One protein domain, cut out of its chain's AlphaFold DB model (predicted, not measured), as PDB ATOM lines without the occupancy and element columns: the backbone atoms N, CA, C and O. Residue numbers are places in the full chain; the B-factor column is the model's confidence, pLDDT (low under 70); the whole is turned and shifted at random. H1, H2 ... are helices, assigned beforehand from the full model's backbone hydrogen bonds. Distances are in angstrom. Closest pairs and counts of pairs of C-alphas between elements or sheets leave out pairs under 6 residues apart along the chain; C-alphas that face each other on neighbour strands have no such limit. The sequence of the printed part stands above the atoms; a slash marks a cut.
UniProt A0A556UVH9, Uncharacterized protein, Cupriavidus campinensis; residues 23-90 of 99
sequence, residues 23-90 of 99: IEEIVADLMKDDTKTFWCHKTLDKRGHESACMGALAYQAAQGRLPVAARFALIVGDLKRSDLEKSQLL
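AT A GLANCE: This is residues 23 to 90 of the 99 residues of an uncharacterized protein of Cupriavidus campinensis (UniProt A0A556UVH9). Two short helices, H2 and H4, cross at their middles, with H1 on the side of H2 away from H4, H3 near H2 and H4, and a long loop, residues 33 to 53, folding back on itself between H1 and H2. The printed part has 68 residues and four named helices in the order H1, H2, H3, H4, and no named strand: all helix. It is compact, with a radius of gyration of the C-alphas of 11.6 A and spans of 28 by 28 by 24 A.

IN THESE COORDINATES: H1, residues 23 to 32, begins at C-alpha 23 (184.991, 163.760, 132.692) and is 14.2 A long. H2, residues 54 to 62, measures 12.2 A; H3, residues 68 to 76, 12.5 A. H4, residues 81 to 88, measures 10.7 A and ends at C-alpha 88 (169.785, 170.479, 133.333).

HOW THE PARTS SIT: H1 and H2 are close but not clearly touching, the closest C-alphas, of Met 31 and Gln 60, being 7.5 A apart. H2 and H4 touch, about perpendicular at 81 degrees; their closest C-alphas, of Ala 58 and Leu 84, are 5.0 A apart. H1 is apart from H3 and H4. In all four helices every O i to N i+4 pair is within hydrogen-bond range.

THE WHOLE: The printed part has no cut. The link H1 to H2 is long. No printed residue is under 70 in pLDDT.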
ATOM      1  N   ILE A  23     186.309 163.273 133.089       89.88
ATOM      2  CA  ILE A  23     184.991 163.760 132.692       89.88
ATOM      3  C   ILE A  23     185.074 164.528 131.372       89.88
ATOM      4  O   ILE A  23     184.170 164.420 130.550       89.88
ATOM      5  N   GLU A  24     186.195 165.191 131.125       90.38
ATOM      6  CA  GLU A  24     186.572 165.830 129.872       90.38
ATOM      7  C   GLU A  24     186.724 164.784 128.756       90.38
ATOM      8  O   GLU A  24     186.158 164.958 127.677       90.38
ATOM      9  N   GLU A  25     187.375 163.647 129.035       92.06
ATOM     10  CA  GLU A  25     187.418 162.491 128.123       92.06
ATOM     11  C   GLU A  25     186.010 161.986 127.776       92.06
ATOM     12  O   GLU A  25     185.680 161.791 126.606       92.06
ATOM     13  N   ILE A  26     185.154 161.804 128.790       91.56
ATOM     14  CA  ILE A  26     183.771 161.347 128.591       91.56
ATOM     15  C   ILE A  26     182.994 162.348 127.729       91.56
ATOM     16  O   ILE A  26     182.277 161.938 126.817       91.56
ATOM     17  N   VAL A  27     183.115 163.649 128.002       91.19
ATOM     18  CA  VAL A  27     182.486 164.707 127.199       91.19
ATOM     19  C   VAL A  27     182.962 164.622 125.749       91.19
ATOM     20  O   VAL A  27     182.129 164.622 124.843       91.19
ATOM     21  N   ALA A  28     184.274 164.515 125.523       91.94
ATOM     22  CA  ALA A  28     184.848 164.451 124.184       91.94
ATOM     23  C   ALA A  28     184.288 163.265 123.381       91.94
ATOM     24  O   ALA A  28     183.866 163.442 122.235       91.94
ATOM     25  N   ASP A  29     184.197 162.085 123.998       91.69
ATOM     26  CA  ASP A  29     183.626 160.895 123.366       91.69
ATOM     27  C   ASP A  29     182.138 161.067 123.028       91.69
ATOM     28  O   ASP A  29     181.712 160.728 121.920       91.69
ATOM     29  N   LEU A  30     181.346 161.622 123.954       90.44
ATOM     30  CA  LEU A  30     179.908 161.834 123.750       90.44
ATOM     31  C   LEU A  30     179.608 162.856 122.653       90.44
ATOM     32  O   LEU A  30     178.638 162.708 121.912       90.44
ATOM     33  N   MET A  31     180.436 163.892 122.531       89.81
ATOM     34  CA  MET A  31     180.243 164.920 121.511       89.81
ATOM     35  C   MET A  31     180.739 164.474 120.129       89.81
ATOM     36  O   MET A  31     180.213 164.947 119.119       89.81
ATOM     37  N   LYS A  32     181.698 163.541 120.066       93.38
ATOM     38  CA  LYS A  32     182.268 163.019 118.815       93.38
ATOM     39  C   LYS A  32     181.335 162.057 118.074       93.38
ATOM     40  O   LYS A  32     181.298 162.089 116.846       93.38
ATOM     41  N   ASP A  33     180.596 161.213 118.790       92.75
ATOM     42  CA  ASP A  33     179.807 160.120 118.207       92.75
ATOM     43  C   ASP A  33     178.403 160.061 118.827       92.75
ATOM     44  O   ASP A  33     178.221 159.635 119.966       92.75
ATOM     45  N   ASP A  34     177.391 160.481 118.063       93.69
ATOM     46  CA  ASP A  34     175.997 160.506 118.520       93.69
ATOM     47  C   ASP A  34     175.276 159.157 118.373       93.69
ATOM     48  O   ASP A  34     174.105 159.046 118.748       93.69
ATOM     49  N   THR A  35     175.943 158.115 117.874       94.00
ATOM     50  CA  THR A  35     175.394 156.752 117.880       94.00
ATOM     51  C   THR A  35     175.526 156.096 119.256       94.00
ATOM     52  O   THR A  35     174.782 155.169 119.587       94.00
ATOM     53  N   LYS A  36     176.431 156.608 120.100       90.56
ATOM     54  CA  LYS A  36     176.710 156.074 121.434       90.56
ATOM     55  C   LYS A  36     175.836 156.716 122.504       90.56
ATOM     56  O   LYS A  36     175.526 157.900 122.476       90.56
ATOM     57  N   THR A  37     175.466 155.916 123.502       90.75
ATOM     58  CA  THR A  37     174.738 156.377 124.690       90.75
ATOM     59  C   THR A  37     175.591 156.166 125.934       90.75
ATOM     60  O   THR A  37     176.169 155.097 126.121       90.75
ATOM     61  N   PHE A  38     175.653 157.171 126.813       93.25
ATOM     62  CA  PHE A  38     176.291 157.010 128.117       93.25
ATOM     63  C   PHE A  38     175.369 156.239 129.062       93.25
ATOM     64  O   PHE A  38     174.262 156.695 129.369       93.25
ATOM     65  N   TRP A  39     175.822 155.092 129.553       93.12
ATOM     66  CA  TRP A  39     175.044 154.259 130.464       93.12
ATOM     67  C   TRP A  39     175.068 154.798 131.893       93.12
ATOM     68  O   TRP A  39     176.045 155.381 132.363       93.12
ATOM     69  N   CYS A  40     173.960 154.626 132.606       93.50
ATOM     70  CA  CYS A  40     173.871 155.008 134.003       93.50
ATOM     71  C   CYS A  40     174.732 154.073 134.860       93.50
ATOM     72  O   CYS A  40     174.505 152.865 134.897       93.50
ATOM     73  N   HIS A  41     175.654 154.650 135.637       90.06
ATOM     74  CA  HIS A  41     176.538 153.904 136.542       90.06
ATOM     75  C   HIS A  41     175.789 153.126 137.635       90.06
ATOM     76  O   HIS A  41     176.347 152.204 138.210       90.06
ATOM     77  N   LYS A  42     174.524 153.473 137.914       89.56
ATOM     78  CA  LYS A  42     173.674 152.783 138.901       89.56
ATOM     79  C   LYS A  42     172.948 151.552 138.339       89.56
ATOM     80  O   LYS A  42     172.334 150.808 139.095       89.56
ATOM     81  N   THR A  43     172.930 151.386 137.021       90.62
ATOM     82  CA  THR A  43     172.251 150.259 136.361       90.62
ATOM     83  C   THR A  43     173.199 149.439 135.497       90.62
ATOM     84  O   THR A  43     172.738 148.568 134.777       90.62
ATOM     85  N   LEU A  44     174.498 149.745 135.518       88.06
ATOM     86  CA  LEU A  44     175.491 149.122 134.642       88.06
ATOM     87  C   LEU A  44     175.728 147.641 134.979       88.06
ATOM     88  O   LEU A  44     176.079 146.855 134.109       88.06
ATOM     89  N   ASP A  45     175.525 147.261 136.237       88.62
ATOM     90  CA  ASP A  45     175.633 145.892 136.746       88.62
ATOM     91  C   ASP A  45     174.395 145.030 136.441       88.62
ATOM     92  O   ASP A  45     174.447 143.802 136.524       88.62
ATOM     93  N   LYS A  46     173.280 145.654 136.048       86.75
ATOM     94  CA  LYS A  46     172.013 144.976 135.759       86.75
ATOM     95  C   LYS A  46     171.900 144.665 134.273       86.75
ATOM     96  O   LYS A  46     171.230 145.390 133.541       86.75
ATOM     97  N   ARG A  47     172.542 143.574 133.847       81.81
ATOM     98  CA  ARG A  47     172.505 143.112 132.448       81.81
ATOM     99  C   ARG A  47     171.069 143.025 131.919       81.81
ATOM    100  O   ARG A  47     170.228 142.388 132.549       81.81
ATOM    101  N   GLY A  48     170.802 143.656 130.776       83.69
ATOM    102  CA  GLY A  48     169.477 143.710 130.140       83.69
ATOM    103  C   GLY A  48     168.520 144.753 130.733       83.69
ATOM    104  O   GLY A  48     167.401 144.912 130.247       83.69
ATOM    105  N   HIS A  49     168.946 145.474 131.769       84.25
ATOM    106  CA  HIS A  49     168.197 146.549 132.421       84.25
ATOM    107  C   HIS A  49     169.034 147.829 132.545       84.25
ATOM    108  O   HIS A  49     168.769 148.689 133.397       84.25
ATOM    109  N   GLU A  50     170.052 147.969 131.698       89.38
ATOM    110  CA  GLU A  50     170.845 149.175 131.588       89.38
ATOM    111  C   GLU A  50     169.945 150.333 131.151       89.38
ATOM    112  O   GLU A  50     169.064 150.210 130.301       89.38
ATOM    113  N   SER A  51     170.161 151.499 131.748       91.94
ATOM    114  CA  SER A  51     169.419 152.703 131.403       91.94
ATOM    115  C   SER A  51     170.366 153.808 130.972       91.94
ATOM    116  O   SER A  51     171.478 153.926 131.490       91.94
ATOM    117  N   ALA A  52     169.921 154.645 130.035       94.25
ATOM    118  CA  ALA A  52     170.671 155.828 129.643       94.25
ATOM    119  C   ALA A  52     170.850 156.783 130.838       94.25
ATOM    120  O   ALA A  52     169.940 156.999 131.650       94.25
ATOM    121  N   CYS A  53     172.040 157.369 130.956       95.44
ATOM    122  CA  CYS A  53     172.364 158.320 132.005       95.44
ATOM    123  C   CYS A  53     171.686 159.664 131.741       95.44
ATOM    124  O   CYS A  53     172.093 160.421 130.861       95.44
ATOM    125  N   MET A  54     170.699 160.008 132.570       96.25
ATOM    126  CA  MET A  54     169.985 161.278 132.426       96.25
ATOM    127  C   MET A  54     170.888 162.507 132.629       96.25
ATOM    128  O   MET A  54     170.656 163.534 132.009       96.25
ATOM    129  N   GLY A  55     171.940 162.409 133.451       95.19
ATOM    130  CA  GLY A  55     172.902 163.507 133.620       95.19
ATOM    131  C   GLY A  55     173.671 163.813 132.332       95.19
ATOM    132  O   GLY A  55     173.748 164.964 131.918       95.19
ATOM    133  N   ALA A  56     174.145 162.766 131.653       95.19
ATOM    134  CA  ALA A  56     174.835 162.893 130.374       95.19
ATOM    135  C   ALA A  56     173.897 163.378 129.259       95.19
ATOM    136  O   ALA A  56     174.305 164.158 128.404       95.19
ATOM    137  N   LEU A  57     172.642 162.914 129.254       96.00
ATOM    138  CA  LEU A  57     171.638 163.375 128.293       96.00
ATOM    139  C   LEU A  57     171.281 164.848 128.508       96.00
ATOM    140  O   LEU A  57     171.183 165.588 127.538       96.00
ATOM    141  N   ALA A  58     171.125 165.280 129.761       95.56
ATOM    142  CA  ALA A  58     170.853 166.673 130.100       95.56
ATOM    143  C   ALA A  58     172.002 167.599 129.685       95.56
ATOM    144  O   ALA A  58     171.746 168.650 129.097       95.56
ATOM    145  N   TYR A  59     173.250 167.183 129.933       94.56
ATOM    146  CA  TYR A  59     174.430 167.908 129.471       94.56
ATOM    147  C   TYR A  59     174.449 168.038 127.946       94.56
ATOM    148  O   TYR A  59     174.458 169.153 127.437       94.56
ATOM    149  N   GLN A  60     174.380 166.921 127.211       94.62
ATOM    150  CA  GLN A  60     174.390 166.943 125.742       94.62
ATOM    151  C   GLN A  60     173.245 167.806 125.192       94.62
ATOM    152  O   GLN A  60     173.470 168.639 124.315       94.62
ATOM    153  N   ALA A  61     172.041 167.679 125.764       94.69
ATOM    154  CA  ALA A  61     170.888 168.484 125.375       94.69
ATOM    155  C   ALA A  61     171.145 169.988 125.536       94.69
ATOM    156  O   ALA A  61     170.701 170.766 124.697       94.69
ATOM    157  N   ALA A  62     171.868 170.401 126.584       93.19
ATOM    158  CA  ALA A  62     172.246 171.801 126.774       93.19
ATOM    159  C   ALA A  62     173.270 172.269 125.729       93.19
ATOM    160  O   ALA A  62     173.238 173.423 125.323       93.19
ATOM    161  N   GLN A  63     174.110 171.355 125.231       92.06
ATOM    162  CA  GLN A  63     175.015 171.592 124.101       92.06
ATOM    163  C   GLN A  63     174.310 171.495 122.731       92.06
ATOM    164  O   GLN A  63     174.967 171.457 121.693       92.06
ATOM    165  N   GLY A  64     172.975 171.393 122.699       92.38
ATOM    166  CA  GLY A  64     172.196 171.289 121.462       92.38
ATOM    167  C   GLY A  64     172.343 169.954 120.724       92.38
ATOM    168  O   GLY A  64     171.915 169.842 119.575       92.38
ATOM    169  N   ARG A  65     172.922 168.929 121.361       91.38
ATOM    170  CA  ARG A  65     173.171 167.612 120.759       91.38
ATOM    171  C   ARG A  65     172.489 166.515 121.572       91.38
ATOM    172  O   ARG A  65     172.427 166.569 122.788       91.38
ATOM    173  N   LEU A  66     171.962 165.487 120.921       95.38
ATOM    174  CA  LEU A  66     171.431 164.305 121.602       95.38
ATOM    175  C   LEU A  66     171.821 163.057 120.818       95.38
ATOM    176  O   LEU A  66     171.788 163.094 119.583       95.38
ATOM    177  N   PRO A  67     172.120 161.939 121.497       96.00
ATOM    178  CA  PRO A  67     172.387 160.698 120.797       96.00
ATOM    179  C   PRO A  67     171.144 160.240 120.027       96.00
ATOM    180  O   PRO A  67     170.008 160.569 120.388       96.00
ATOM    181  N   VAL A  68     171.352 159.476 118.952       96.12
ATOM    182  CA  VAL A  68     170.294 158.924 118.084       96.12
ATOM    183  C   VAL A  68     169.184 158.284 118.922       96.12
ATOM    184  O   VAL A  68     168.017 158.640 118.774       96.12
ATOM    185  N   ALA A  69     169.553 157.428 119.878       95.06
ATOM    186  CA  ALA A  69     168.603 156.746 120.753       95.06
ATOM    187  C   ALA A  69     167.722 157.714 121.568       95.06
ATOM    188  O   ALA A  69     166.521 157.493 121.700       95.06
ATOM    189  N   ALA A  70     168.281 158.818 122.076       95.81
ATOM    190  CA  ALA A  70     167.510 159.801 122.837       95.81
ATOM    191  C   ALA A  70     166.570 160.625 121.947       95.81
ATOM    192  O   ALA A  70     165.472 160.971 122.379       95.81
ATOM    193  N   ARG A  71     166.963 160.911 120.700       96.50
ATOM    194  CA  ARG A  71     166.080 161.557 119.715       96.50
ATOM    195  C   ARG A  71     164.890 160.667 119.372       96.50
ATOM    196  O   ARG A  71     163.761 161.142 119.407       96.50
ATOM    197  N   PHE A  72     165.126 159.378 119.123       96.75
ATOM    198  CA  PHE A  72     164.036 158.414 118.947       96.75
ATOM    199  C   PHE A  72     163.136 158.347 120.182       96.75
ATOM    200  O   PHE A  72     161.922 158.437 120.034       96.75
ATOM    201  N   ALA A  73     163.713 158.294 121.387       95.88
ATOM    202  CA  ALA A  73     162.948 158.293 122.634       95.88
ATOM    203  C   ALA A  73     162.066 159.546 122.799       95.88
ATOM    204  O   ALA A  73     160.961 159.445 123.325       95.88
ATOM    205  N   LEU A  74     162.521 160.719 122.337       95.88
ATOM    206  CA  LEU A  74     161.697 161.934 122.300       95.88
ATOM    207  C   LEU A  74     160.527 161.802 121.316       95.88
ATOM    208  O   LEU A  74     159.420 162.223 121.637       95.88
ATOM    209  N   ILE A  75     160.766 161.224 120.135       97.50
ATOM    210  CA  ILE A  75     159.750 161.056 119.083       97.50
ATOM    211  C   ILE A  75     158.653 160.085 119.528       97.50
ATOM    212  O   ILE A  75     157.474 160.380 119.359       97.50
ATOM    213  N   VAL A  76     159.027 158.944 120.114       96.75
ATOM    214  CA  VAL A  76     158.062 157.923 120.565       96.75
ATOM    215  C   VAL A  76     157.436 158.245 121.928       96.75
ATOM    216  O   VAL A  76     156.507 157.570 122.354       96.75
ATOM    217  N   GLY A  77     157.916 159.293 122.610       95.00
ATOM    218  CA  GLY A  77     157.353 159.792 123.868       95.00
ATOM    219  C   GLY A  77     157.896 159.144 125.149       95.00
ATOM    220  O   GLY A  77     157.464 159.514 126.244       95.00
ATOM    221  N   ASP A  78     158.868 158.237 125.040       94.31
ATOM    222  CA  ASP A  78     159.536 157.588 126.180       94.31
ATOM    223  C   ASP A  78     160.428 158.550 126.978       94.31
ATOM    224  O   ASP A  78     160.641 158.382 128.185       94.31
ATOM    225  N   LEU A  79     160.933 159.587 126.309       95.25
ATOM    226  CA  LEU A  79     161.641 160.709 126.909       95.25
ATOM    227  C   LEU A  79     160.835 161.986 126.676       95.25
ATOM    228  O   LEU A  79     160.392 162.252 125.563       95.25
ATOM    229  N   LYS A  80     160.675 162.816 127.709       95.81
ATOM    230  CA  LYS A  80     160.071 164.144 127.558       95.81
ATOM    231  C   LYS A  80     161.151 165.213 127.566       95.81
ATOM    232  O   LYS A  80     162.092 165.146 128.356       95.81
ATOM    233  N   ARG A  81     160.973 166.264 126.760       94.38
ATOM    234  CA  ARG A  81     161.855 167.441 126.805       94.38
ATOM    235  C   ARG A  81     161.913 168.050 128.214       94.38
ATOM    236  O   ARG A  81     162.993 168.390 128.680       94.38
ATOM    237  N   SER A  82     160.795 168.049 128.937       95.75
ATOM    238  CA  SER A  82     160.745 168.519 130.326       95.75
ATOM    239  C   SER A  82     161.545 167.665 131.316       95.75
ATOM    240  O   SER A  82     161.960 168.180 132.354       95.75
ATOM    241  N   ASP A  83     161.808 166.384 131.022       95.75
ATOM    242  CA  ASP A  83     162.711 165.563 131.840       95.75
ATOM    243  C   ASP A  83     164.170 166.030 131.663       95.75
ATOM    244  O   ASP A  83     164.925 166.079 132.639       95.75
ATOM    245  N   LEU A  84     164.553 166.433 130.443       95.31
ATOM    246  CA  LEU A  84     165.873 167.003 130.145       95.31
ATOM    247  C   LEU A  84     166.039 168.379 130.795       95.31
ATOM    248  O   LEU A  84     167.007 168.581 131.523       95.31
ATOM    249  N   GLU A  85     165.072 169.279 130.611       94.94
ATOM    250  CA  GLU A  85     165.088 170.639 131.172       94.94
ATOM    251  C   GLU A  85     165.211 170.619 132.702       94.94
ATOM    252  O   GLU A  85     166.076 171.276 133.278       94.94
ATOM    253  N   LYS A  86     164.417 169.786 133.388       95.94
ATOM    254  CA  LYS A  86     164.528 169.620 134.848       95.94
ATOM    255  C   LYS A  86     165.881 169.054 135.267       95.94
ATOM    256  O   LYS A  86     166.406 169.411 136.318       95.94
ATOM    257  N   SER A  87     166.440 168.152 134.466       95.75
ATOM    258  CA  SER A  87     167.733 167.531 134.754       95.75
ATOM    259  C   SER A  87     168.900 168.497 134.540       95.75
ATOM    260  O   SER A  87     169.870 168.430 135.292       95.75
ATOM    261  N   GLN A  88     168.795 169.425 133.586       95.06
ATOM    262  CA  GLN A  88     169.785 170.479 133.333       95.06
ATOM    263  C   GLN A  88     169.974 171.405 134.540       95.06
ATOM    264  O   GLN A  88     171.094 171.825 134.817       95.06
ATOM    265  N   LEU A  89     168.922 171.643 135.330       94.19
ATOM    266  CA  LEU A  89     169.020 172.429 136.567       94.19
ATOM    267  C   LEU A  89     169.998 171.808 137.582       94.19
ATOM    268  O   LEU A  89     170.648 172.531 138.338       94.19
ATOM    269  N   LEU A  90     170.135 170.476 137.564       93.69
ATOM    270  CA  LEU A  90     170.939 169.695 138.510       93.69
ATOM    271  C   LEU A  90     172.358 169.390 138.012       93.69
ATOM    272  O   LEU A  90     173.179 168.897 138.788       93.69
TER     273      LEU A  90